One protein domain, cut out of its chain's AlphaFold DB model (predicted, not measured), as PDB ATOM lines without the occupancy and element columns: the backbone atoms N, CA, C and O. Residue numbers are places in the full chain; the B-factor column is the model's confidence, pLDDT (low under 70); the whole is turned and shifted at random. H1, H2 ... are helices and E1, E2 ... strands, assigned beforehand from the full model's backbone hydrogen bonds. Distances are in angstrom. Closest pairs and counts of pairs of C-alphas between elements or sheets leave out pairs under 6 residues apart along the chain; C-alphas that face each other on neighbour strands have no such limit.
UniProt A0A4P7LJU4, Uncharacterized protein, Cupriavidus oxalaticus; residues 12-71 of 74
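AT A GLANCE: This is residues 12 to 71 of the 74 residues of an uncharacterized protein of Cupriavidus oxalaticus (UniProt A0A4P7LJU4). A strongly twisted, curled sheet of five strands has H2 at one end, bridging from the end of edge strand E4 to the start of edge strand E5, and the short H1 over it. The long link between E1 and H1 makes a wide loop at one end of the longest axis. The printed part has 60 residues, in the order E1 H1 E2 E3 E4 H2 E5; the sheet runs E4 E3 E2 E1 E5, antiparallel throughout, and the class is mixed, helices and strands. It is compact, with a radius of gyration of the C-alphas of 10.2 A and spans of 26 by 24 by 18 A.

HOW THE PARTS SIT: E2, residues 36 to 40, E3, residues 44 to 49, and E4, residues 52 to 58, form a meander, each strand the antiparallel neighbour of the one before, with hairpins E2 and E3, E3 and E4. N 48 and O 37 are 2.7 A apart, and N 45 and O 57 2.8 A, within hydrogen-bond range. E1, residues 12 to 17, pairs with E2 through N 38 and O 13, 2.8 A, and with E5, residues 66 to 70, through N 14 and O 69, 2.8 A. H1, residues 29 to 32, is on the sheet at a height of 6.8 A, only just over E2, where 3 of its 4 C-alphas fall; its closest C-alphas to E4 are Glu 31 and Val 54, 6.2 A. H2, residues 59 to 65, is on the sheet too; its closest C-alphas to E3 are Ala 59 and Trp 44, 4.9 A. Every O i to N i+4 pair of H2 is within hydrogen-bond range; H1 is too short for one. H1 and H2 are apart.

IN THESE COORDINATES: E4 is 18.2 A long, E3 16.8 A, E1 15.9 A and H2 10.1 A. E1 begins at C-alpha 12 (-43.650, 40.273, 23.323), and E5 ends at C-alpha 70 (-45.004, 39.148, 29.267).

THE WHOLE: The two C-alphas farthest apart, of Pro 26 and Pro 70, are 28.3 A apart. The printed part has no cut. The link E1 to H1, 11 residues, is long. Residues 19 to 28 are under pLDDT 70.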
ATOM      1  N   TYR A  12     -44.884  39.635  22.884       96.31
ATOM      2  CA  TYR A  12     -43.650  40.273  23.323       96.31
ATOM      3  C   TYR A  12     -43.326  39.774  24.726       96.31
ATOM      4  O   TYR A  12     -44.198  39.749  25.599       96.31
ATOM      5  N   TYR A  13     -42.081  39.367  24.940       96.44
ATOM      6  CA  TYR A  13     -41.658  38.764  26.197       96.44
ATOM      7  C   TYR A  13     -40.276  39.254  26.612       96.44
ATOM      8  O   TYR A  13     -39.442  39.598  25.779       96.44
ATOM      9  N   TRP A  14     -40.018  39.220  27.911       95.50
ATOM     10  CA  TRP A  14     -38.671  39.160  28.454       95.50
ATOM     11  C   TRP A  14     -38.299  37.691  28.649       95.50
ATOM     12  O   TRP A  14     -39.031  36.966  29.325       95.50
ATOM     13  N   ALA A  15     -37.198  37.255  28.039       94.50
ATOM     14  CA  ALA A  15     -36.735  35.874  28.075       94.50
ATOM     15  C   ALA A  15     -35.463  35.739  28.916       94.50
ATOM     16  O   ALA A  15     -34.531  36.524  28.745       94.50
ATOM     17  N   ILE A  16     -35.411  34.724  29.781       92.62
ATOM     18  CA  ILE A  16     -34.248  34.394  30.618       92.62
ATOM     19  C   ILE A  16     -33.825  32.951  30.309       92.62
ATOM     20  O   ILE A  16     -34.655  32.053  30.453       92.62
ATOM     21  N   PRO A  17     -32.579  32.695  29.869       89.62
ATOM     22  CA  PRO A  17     -32.110  31.335  29.606       89.62
ATOM     23  C   PRO A  17     -31.987  30.524  30.900       89.62
ATOM     24  O   PRO A  17     -31.588  31.047  31.944       89.62
ATOM     25  N   HIS A  18     -32.266  29.221  30.836       86.94
ATOM     26  CA  HIS A  18     -32.026  28.314  31.964       86.94
ATOM     27  C   HIS A  18     -30.521  28.218  32.283       86.94
ATOM     28  O   HIS A  18     -29.697  28.052  31.392       86.94
ATOM     29  N   ALA A  19     -30.134  28.260  33.561       66.75
ATOM     30  CA  ALA A  19     -28.727  28.376  33.984       66.75
ATOM     31  C   ALA A  19     -27.797  27.201  33.589       66.75
ATOM     32  O   ALA A  19     -26.580  27.335  33.663       66.75
ATOM     33  N   LEU A  20     -28.350  26.047  33.191       66.38
ATOM     34  CA  LEU A  20     -27.589  24.868  32.740       66.38
ATOM     35  C   LEU A  20     -27.377  24.835  31.221       66.38
ATOM     36  O   LEU A  20     -26.848  23.854  30.695       66.38
ATOM     37  N   PHE A  21     -27.821  25.869  30.507       60.31
ATOM     38  CA  PHE A  21     -27.624  25.940  29.072       60.31
ATOM     39  C   PHE A  21     -26.145  26.187  28.767       60.31
ATOM     40  O   PHE A  21     -25.583  27.144  29.303       60.31
ATOM     41  N   PRO A  22     -25.481  25.337  27.960       60.44
ATOM     42  CA  PRO A  22     -24.089  25.567  27.611       60.44
ATOM     43  C   PRO A  22     -24.016  26.863  26.814       60.44
ATOM     44  O   PRO A  22     -24.439  26.886  25.667       60.44
ATOM     45  N   LEU A  23     -23.524  27.937  27.434       58.88
ATOM     46  CA  LEU A  23     -23.424  29.255  26.808       58.88
ATOM     47  C   LEU A  23     -22.453  29.215  25.609       58.88
ATOM     48  O   LEU A  23     -22.733  29.815  24.585       58.88
ATOM     49  N   ASP A  24     -21.419  28.375  25.643       53.84
ATOM     50  CA  ASP A  24     -20.365  28.327  24.613       53.84
ATOM     51  C   ASP A  24     -20.691  27.459  23.371       53.84
ATOM     52  O   ASP A  24     -19.817  26.812  22.786       53.84
ATOM     53  N   GLY A  25     -21.959  27.394  22.958       58.16
ATOM     54  CA  GLY A  25     -22.369  26.682  21.744       58.16
ATOM     55  C   GLY A  25     -22.208  27.545  20.479       58.16
ATOM     56  O   GLY A  25     -22.518  28.732  20.522       58.16
ATOM     57  N   PRO A  26     -21.847  26.984  19.305       57.09
ATOM     58  CA  PRO A  26     -21.663  27.732  18.046       57.09
ATOM     59  C   PRO A  26     -22.947  28.379  17.480       57.09
ATOM     60  O   PRO A  26     -22.941  28.895  16.367       57.09
ATOM     61  N   ASN A  27     -24.056  28.322  18.220       63.72
ATOM     62  CA  ASN A  27     -25.372  28.774  17.791       63.72
ATOM     63  C   ASN A  27     -25.709  30.209  18.240       63.72
ATOM     64  O   ASN A  27     -26.768  30.678  17.842       63.72
ATOM     65  N   GLY A  28     -24.870  30.893  19.035       65.25
ATOM     66  CA  GLY A  28     -25.022  32.328  19.364       65.25
ATOM     67  C   GLY A  28     -26.111  32.683  20.390       65.25
ATOM     68  O   GLY A  28     -26.513  33.837  20.511       65.25
ATOM     69  N   HIS A  29     -26.640  31.703  21.128       72.38
ATOM     70  CA  HIS A  29     -27.682  31.941  22.141       72.38
ATOM     71  C   HIS A  29     -27.150  32.565  23.445       72.38
ATOM     72  O   HIS A  29     -27.935  33.004  24.285       72.38
ATOM     73  N   ASP A  30     -25.830  32.581  23.648       76.12
ATOM     74  CA  ASP A  30     -25.153  33.245  24.767       76.12
ATOM     75  C   ASP A  30     -25.428  34.743  24.810       76.12
ATOM     76  O   ASP A  30     -25.527  35.317  25.896       76.12
ATOM     77  N   GLU A  31     -25.665  35.365  23.656       82.06
ATOM     78  CA  GLU A  31     -25.997  36.787  23.578       82.06
ATOM     79  C   GLU A  31     -27.304  37.135  24.316       82.06
ATOM     80  O   GLU A  31     -27.482  38.262  24.807       82.06
ATOM     81  N   VAL A  32     -28.199  36.148  24.478       85.38
ATOM     82  CA  VAL A  32     -29.443  36.285  25.243       85.38
ATOM     83  C   VAL A  32     -29.181  36.343  26.749       85.38
ATOM     84  O   VAL A  32     -29.985  36.921  27.470       85.38
ATOM     85  N   PHE A  33     -28.069  35.812  27.264       84.38
ATOM     86  CA  PHE A  33     -27.772  35.858  28.699       84.38
ATOM     87  C   PHE A  33     -27.475  37.298  29.178       84.38
ATOM     88  O   PHE A  33     -26.838  38.081  28.464       84.38
ATOM     89  N   PRO A  34     -27.899  37.705  30.393       88.81
ATOM     90  CA  PRO A  34     -28.757  36.994  31.356       88.81
ATOM     91  C   PRO A  34     -30.262  37.138  31.069       88.81
ATOM     92  O   PRO A  34     -31.087  36.585  31.787       88.81
ATOM     93  N   GLY A  35     -30.619  37.899  30.041       90.56
ATOM     94  CA  GLY A  35     -31.961  37.991  29.493       90.56
ATOM     95  C   GLY A  35     -32.012  38.983  28.331       90.56
ATOM     96  O   GLY A  35     -31.139  39.850  28.193       90.56
ATOM     97  N   ALA A  36     -33.041  38.856  27.497       93.25
ATOM     98  CA  ALA A  36     -33.291  39.753  26.373       93.25
ATOM     99  C   ALA A  36     -34.794  39.936  26.132       93.25
ATOM    100  O   ALA A  36     -35.608  39.079  26.485       93.25
ATOM    101  N   HIS A  37     -35.161  41.039  25.477       95.44
ATOM    102  CA  HIS A  37     -36.510  41.166  24.930       95.44
ATOM    103  C   HIS A  37     -36.643  40.218  23.746       95.44
ATOM    104  O   HIS A  37     -35.691  40.025  22.999       95.44
ATOM    105  N   CYS A  38     -37.816  39.650  23.527       95.50
ATOM    106  CA  CYS A  38     -38.068  38.869  22.333       95.50
ATOM    107  C   CYS A  38     -39.495  39.037  21.828       95.50
ATOM    108  O   CYS A  38     -40.406  39.424  22.564       95.50
ATOM    109  N   VAL A  39     -39.663  38.741  20.545       96.88
ATOM    110  CA  VAL A  39     -40.955  38.701  19.870       96.88
ATOM    111  C   VAL A  39     -41.142  37.299  19.325       96.88
ATOM    112  O   VAL A  39     -40.274  36.798  18.616       96.88
ATOM    113  N   SER A  40     -42.272  36.677  19.649       97.38
ATOM    114  CA  SER A  40     -42.703  35.421  19.042       97.38
ATOM    115  C   SER A  40     -43.830  35.681  18.057       97.38
ATOM    116  O   SER A  40     -44.756  36.435  18.363       97.38
ATOM    117  N   ASP A  41     -43.812  35.006  16.910       96.81
ATOM    118  CA  ASP A  41     -44.953  34.953  15.989       96.81
ATOM    119  C   ASP A  41     -45.813  33.681  16.153       96.81
ATOM    120  O   ASP A  41     -46.842  33.549  15.477       96.81
ATOM    121  N   GLY A  42     -45.423  32.786  17.073       96.00
ATOM    122  CA  GLY A  42     -45.981  31.445  17.282       96.00
ATOM    123  C   GLY A  42     -45.193  30.309  16.611       96.00
ATOM    124  O   GLY A  42     -45.511  29.137  16.815       96.00
ATOM    125  N   LYS A  43     -44.184  30.632  15.798       96.62
ATOM    126  CA  LYS A  43     -43.327  29.691  15.055       96.62
ATOM    127  C   LYS A  43     -41.844  30.016  15.215       96.62
ATOM    128  O   LYS A  43     -41.048  29.100  15.406       96.62
ATOM    129  N   TRP A  44     -41.497  31.293  15.176       96.62
ATOM    130  CA  TRP A  44     -40.164  31.854  15.346       96.62
ATOM    131  C   TRP A  44     -40.152  32.858  16.492       96.62
ATOM    132  O   TRP A  44     -41.161  33.504  16.779       96.62
ATOM    133  N   VAL A  45     -38.998  32.959  17.143       96.62
ATOM    134  CA  VAL A  45     -38.719  33.889  18.230       96.62
ATOM    135  C   VAL A  45     -37.444  34.639  17.896       96.62
ATOM    136  O   VAL A  45     -36.398  34.021  17.700       96.62
ATOM    137  N   THR A  46     -37.547  35.961  17.861       96.00
ATOM    138  CA  THR A  46     -36.429  36.876  17.637       96.00
ATOM    139  C   THR A  46     -36.087  37.570  18.945       96.00
ATOM    140  O   THR A  46     -36.947  38.227  19.536       96.00
ATOM    141  N   PHE A  47     -34.842  37.441  19.389       94.25
ATOM    142  CA  PHE A  47     -34.305  38.049  20.599       94.25
ATOM    143  C   PHE A  47     -33.575  39.340  20.248       94.25
ATOM    144  O   PHE A  47     -32.757  39.385  19.334       94.25
ATOM    145  N   ASN A  48     -33.865  40.387  21.011       93.31
ATOM    146  CA  ASN A  48     -33.343  41.725  20.831       93.31
ATOM    147  C   ASN A  48     -32.713  42.238  22.126       93.31
ATOM    148  O   ASN A  48     -33.318  42.186  23.204       93.31
ATOM    149  N   LYS A  49     -31.523  42.823  22.009       88.00
ATOM    150  CA  LYS A  49     -30.817  43.492  23.104       88.00
ATOM    151  C   LYS A  49     -30.414  44.877  22.631       88.00
ATOM    152  O   LYS A  49     -29.903  45.034  21.531       88.00
ATOM    153  N   ASN A  50     -30.703  45.899  23.436       85.81
ATOM    154  CA  ASN A  50     -30.431  47.299  23.086       85.81
ATOM    155  C   ASN A  50     -30.990  47.720  21.705       85.81
ATOM    156  O   ASN A  50     -30.404  48.554  21.023       85.81
ATOM    157  N   GLY A  51     -32.119  47.134  21.289       84.44
ATOM    158  CA  GLY A  51     -32.768  47.431  20.007       84.44
ATOM    159  C   GLY A  51     -32.177  46.724  18.782       84.44
ATOM    160  O   GLY A  51     -32.623  47.002  17.674       84.44
ATOM    161  N   GLN A  52     -31.209  45.820  18.952       88.50
ATOM    162  CA  GLN A  52     -30.662  45.004  17.865       88.50
ATOM    163  C   GLN A  52     -31.042  43.541  18.046       88.50
ATOM    164  O   GLN A  52     -31.003  43.034  19.169       88.50
ATOM    165  N   GLU A  53     -31.371  42.872  16.941       91.88
ATOM    166  CA  GLU A  53     -31.493  41.418  16.918       91.88
ATOM    167  C   GLU A  53     -30.128  40.814  17.247       91.88
ATOM    168  O   GLU A  53     -29.134  41.122  16.592       91.88
ATOM    169  N   VAL A  54     -30.099  39.981  18.281       90.12
ATOM    170  CA  VAL A  54     -28.899  39.246  18.701       90.12
ATOM    171  C   VAL A  54     -28.993  37.780  18.310       90.12
ATOM    172  O   VAL A  54     -27.987  37.125  18.067       90.12
ATOM    173  N   TRP A  55     -30.214  37.247  18.236       92.44
ATOM    174  CA  TRP A  55     -30.421  35.841  17.946       92.44
ATOM    175  C   TRP A  55     -31.864  35.542  17.543       92.44
ATOM    176  O   TRP A  55     -32.792  36.238  17.954       92.44
ATOM    177  N   ALA A  56     -32.075  34.456  16.803       92.62
ATOM    178  CA  ALA A  56     -33.403  33.957  16.486       92.62
ATOM    179  C   ALA A  56     -33.433  32.426  16.487       92.62
ATOM    180  O   ALA A  56     -32.490  31.759  16.062       92.62
ATOM    181  N   CYS A  57     -34.543  31.852  16.945       93.81
ATOM    182  CA  CYS A  57     -34.764  30.411  16.910       93.81
ATOM    183  C   CYS A  57     -36.251  30.074  16.763       93.81
ATOM    184  O   CYS A  57     -37.115  30.950  16.755       93.81
ATOM    185  N   ASN A  58     -36.574  28.790  16.620       95.19
ATOM    186  CA  ASN A  58     -37.971  28.375  16.568       95.19
ATOM    187  C   ASN A  58     -38.635  28.457  17.958       95.19
ATOM    188  O   ASN A  58     -37.997  28.285  18.996       95.19
ATOM    189  N   ALA A  59     -39.950  28.662  17.974       96.12
ATOM    190  CA  ALA A  59     -40.727  28.882  19.192       96.12
ATOM    191  C   ALA A  59     -40.792  27.670  20.134       96.12
ATOM    192  O   ALA A  59     -41.048  27.847  21.324       96.12
ATOM    193  N   ILE A  60     -40.552  26.450  19.638       95.06
ATOM    194  CA  ILE A  60     -40.486  25.244  20.480       95.06
ATOM    195  C   ILE A  60     -39.159  25.209  21.237       95.06
ATOM    196  O   ILE A  60     -39.146  24.954  22.437       95.06
ATOM    197  N   TYR A  61     -38.055  25.506  20.551       90.81
ATOM    198  CA  TYR A  61     -36.730  25.611  21.154       90.81
ATOM    199  C   TYR A  61     -36.718  26.691  22.233       90.81
ATOM    200  O   TYR A  61     -36.303  26.436  23.359       90.81
ATOM    201  N   ALA A  62     -37.250  27.873  21.916       93.31
ATOM    202  CA  ALA A  62     -37.382  28.962  22.873       93.31
ATOM    203  C   ALA A  62     -38.173  28.517  24.124       93.31
ATOM    204  O   ALA A  62     -37.687  28.649  25.243       93.31
ATOM    205  N   ALA A  63     -39.343  27.894  23.940       93.75
ATOM    206  CA  ALA A  63     -40.172  27.392  25.041       93.75
ATOM    207  C   ALA A  63     -39.508  26.281  25.878       93.75
ATOM    208  O   ALA A  63     -39.883  26.073  27.031       93.75
ATOM    209  N   ALA A  64     -38.547  25.550  25.311       91.25
ATOM    210  CA  ALA A  64     -37.836  24.485  26.008       91.25
ATOM    211  C   ALA A  64     -36.694  24.987  26.903       91.25
ATOM    212  O   ALA A  64     -36.298  24.269  27.822       91.25
ATOM    213  N   HIS A  65     -36.149  26.173  26.619       90.38
ATOM    214  CA  HIS A  65     -34.841  26.597  27.136       90.38
ATOM    215  C   HIS A  65     -34.837  27.960  27.831       90.38
ATOM    216  O   HIS A  65     -33.818  28.354  28.404       90.38
ATOM    217  N   PHE A  66     -35.961  28.673  27.792       92.44
ATOM    218  CA  PHE A  66     -36.103  29.996  28.381       92.44
ATOM    219  C   PHE A  66     -37.364  30.085  29.234       92.44
ATOM    220  O   PHE A  66     -38.392  29.473  28.933       92.44
ATOM    221  N   ASP A  67     -37.289  30.919  30.265       93.69
ATOM    222  CA  ASP A  67     -38.443  31.391  31.015       93.69
ATOM    223  C   ASP A  67     -38.909  32.733  30.439       93.69
ATOM    224  O   ASP A  67     -38.087  33.597  30.127       93.69
ATOM    225  N   PHE A  68     -40.226  32.916  30.302       95.19
ATOM    226  CA  PHE A  68     -40.817  34.095  29.663       95.19
ATOM    227  C   PHE A  68     -41.732  34.860  30.615       95.19
ATOM    228  O   PHE A  68     -42.680  34.302  31.169       95.19
ATOM    229  N   ALA A  69     -41.499  36.166  30.728       95.62
ATOM    230  CA  ALA A  69     -42.438  37.111  31.321       95.62
ATOM    231  C   ALA A  69     -43.065  37.970  30.210       95.62
ATOM    232  O   ALA A  69     -42.331  38.427  29.333       95.62
ATOM    233  N   PRO A  70     -44.390  38.213  30.207       94.44
ATOM    234  CA  PRO A  70     -45.004  39.148  29.267       94.44
ATOM    235  C   PRO A  70     -44.329  40.519  29.352       94.44
ATOM    236  O   PRO A  70     -44.164  41.061  30.445       94.44
ATOM    237  N   ALA A  71     -43.956  41.079  28.206       88.75
ATOM    238  CA  ALA A  71     -43.402  42.422  28.108       88.75
ATOM    239  C   ALA A  71     -44.394  43.338  27.388       88.75
ATOM    240  O   ALA A  71     -45.117  42.909  26.485       88.75
TER     241      ALA A  71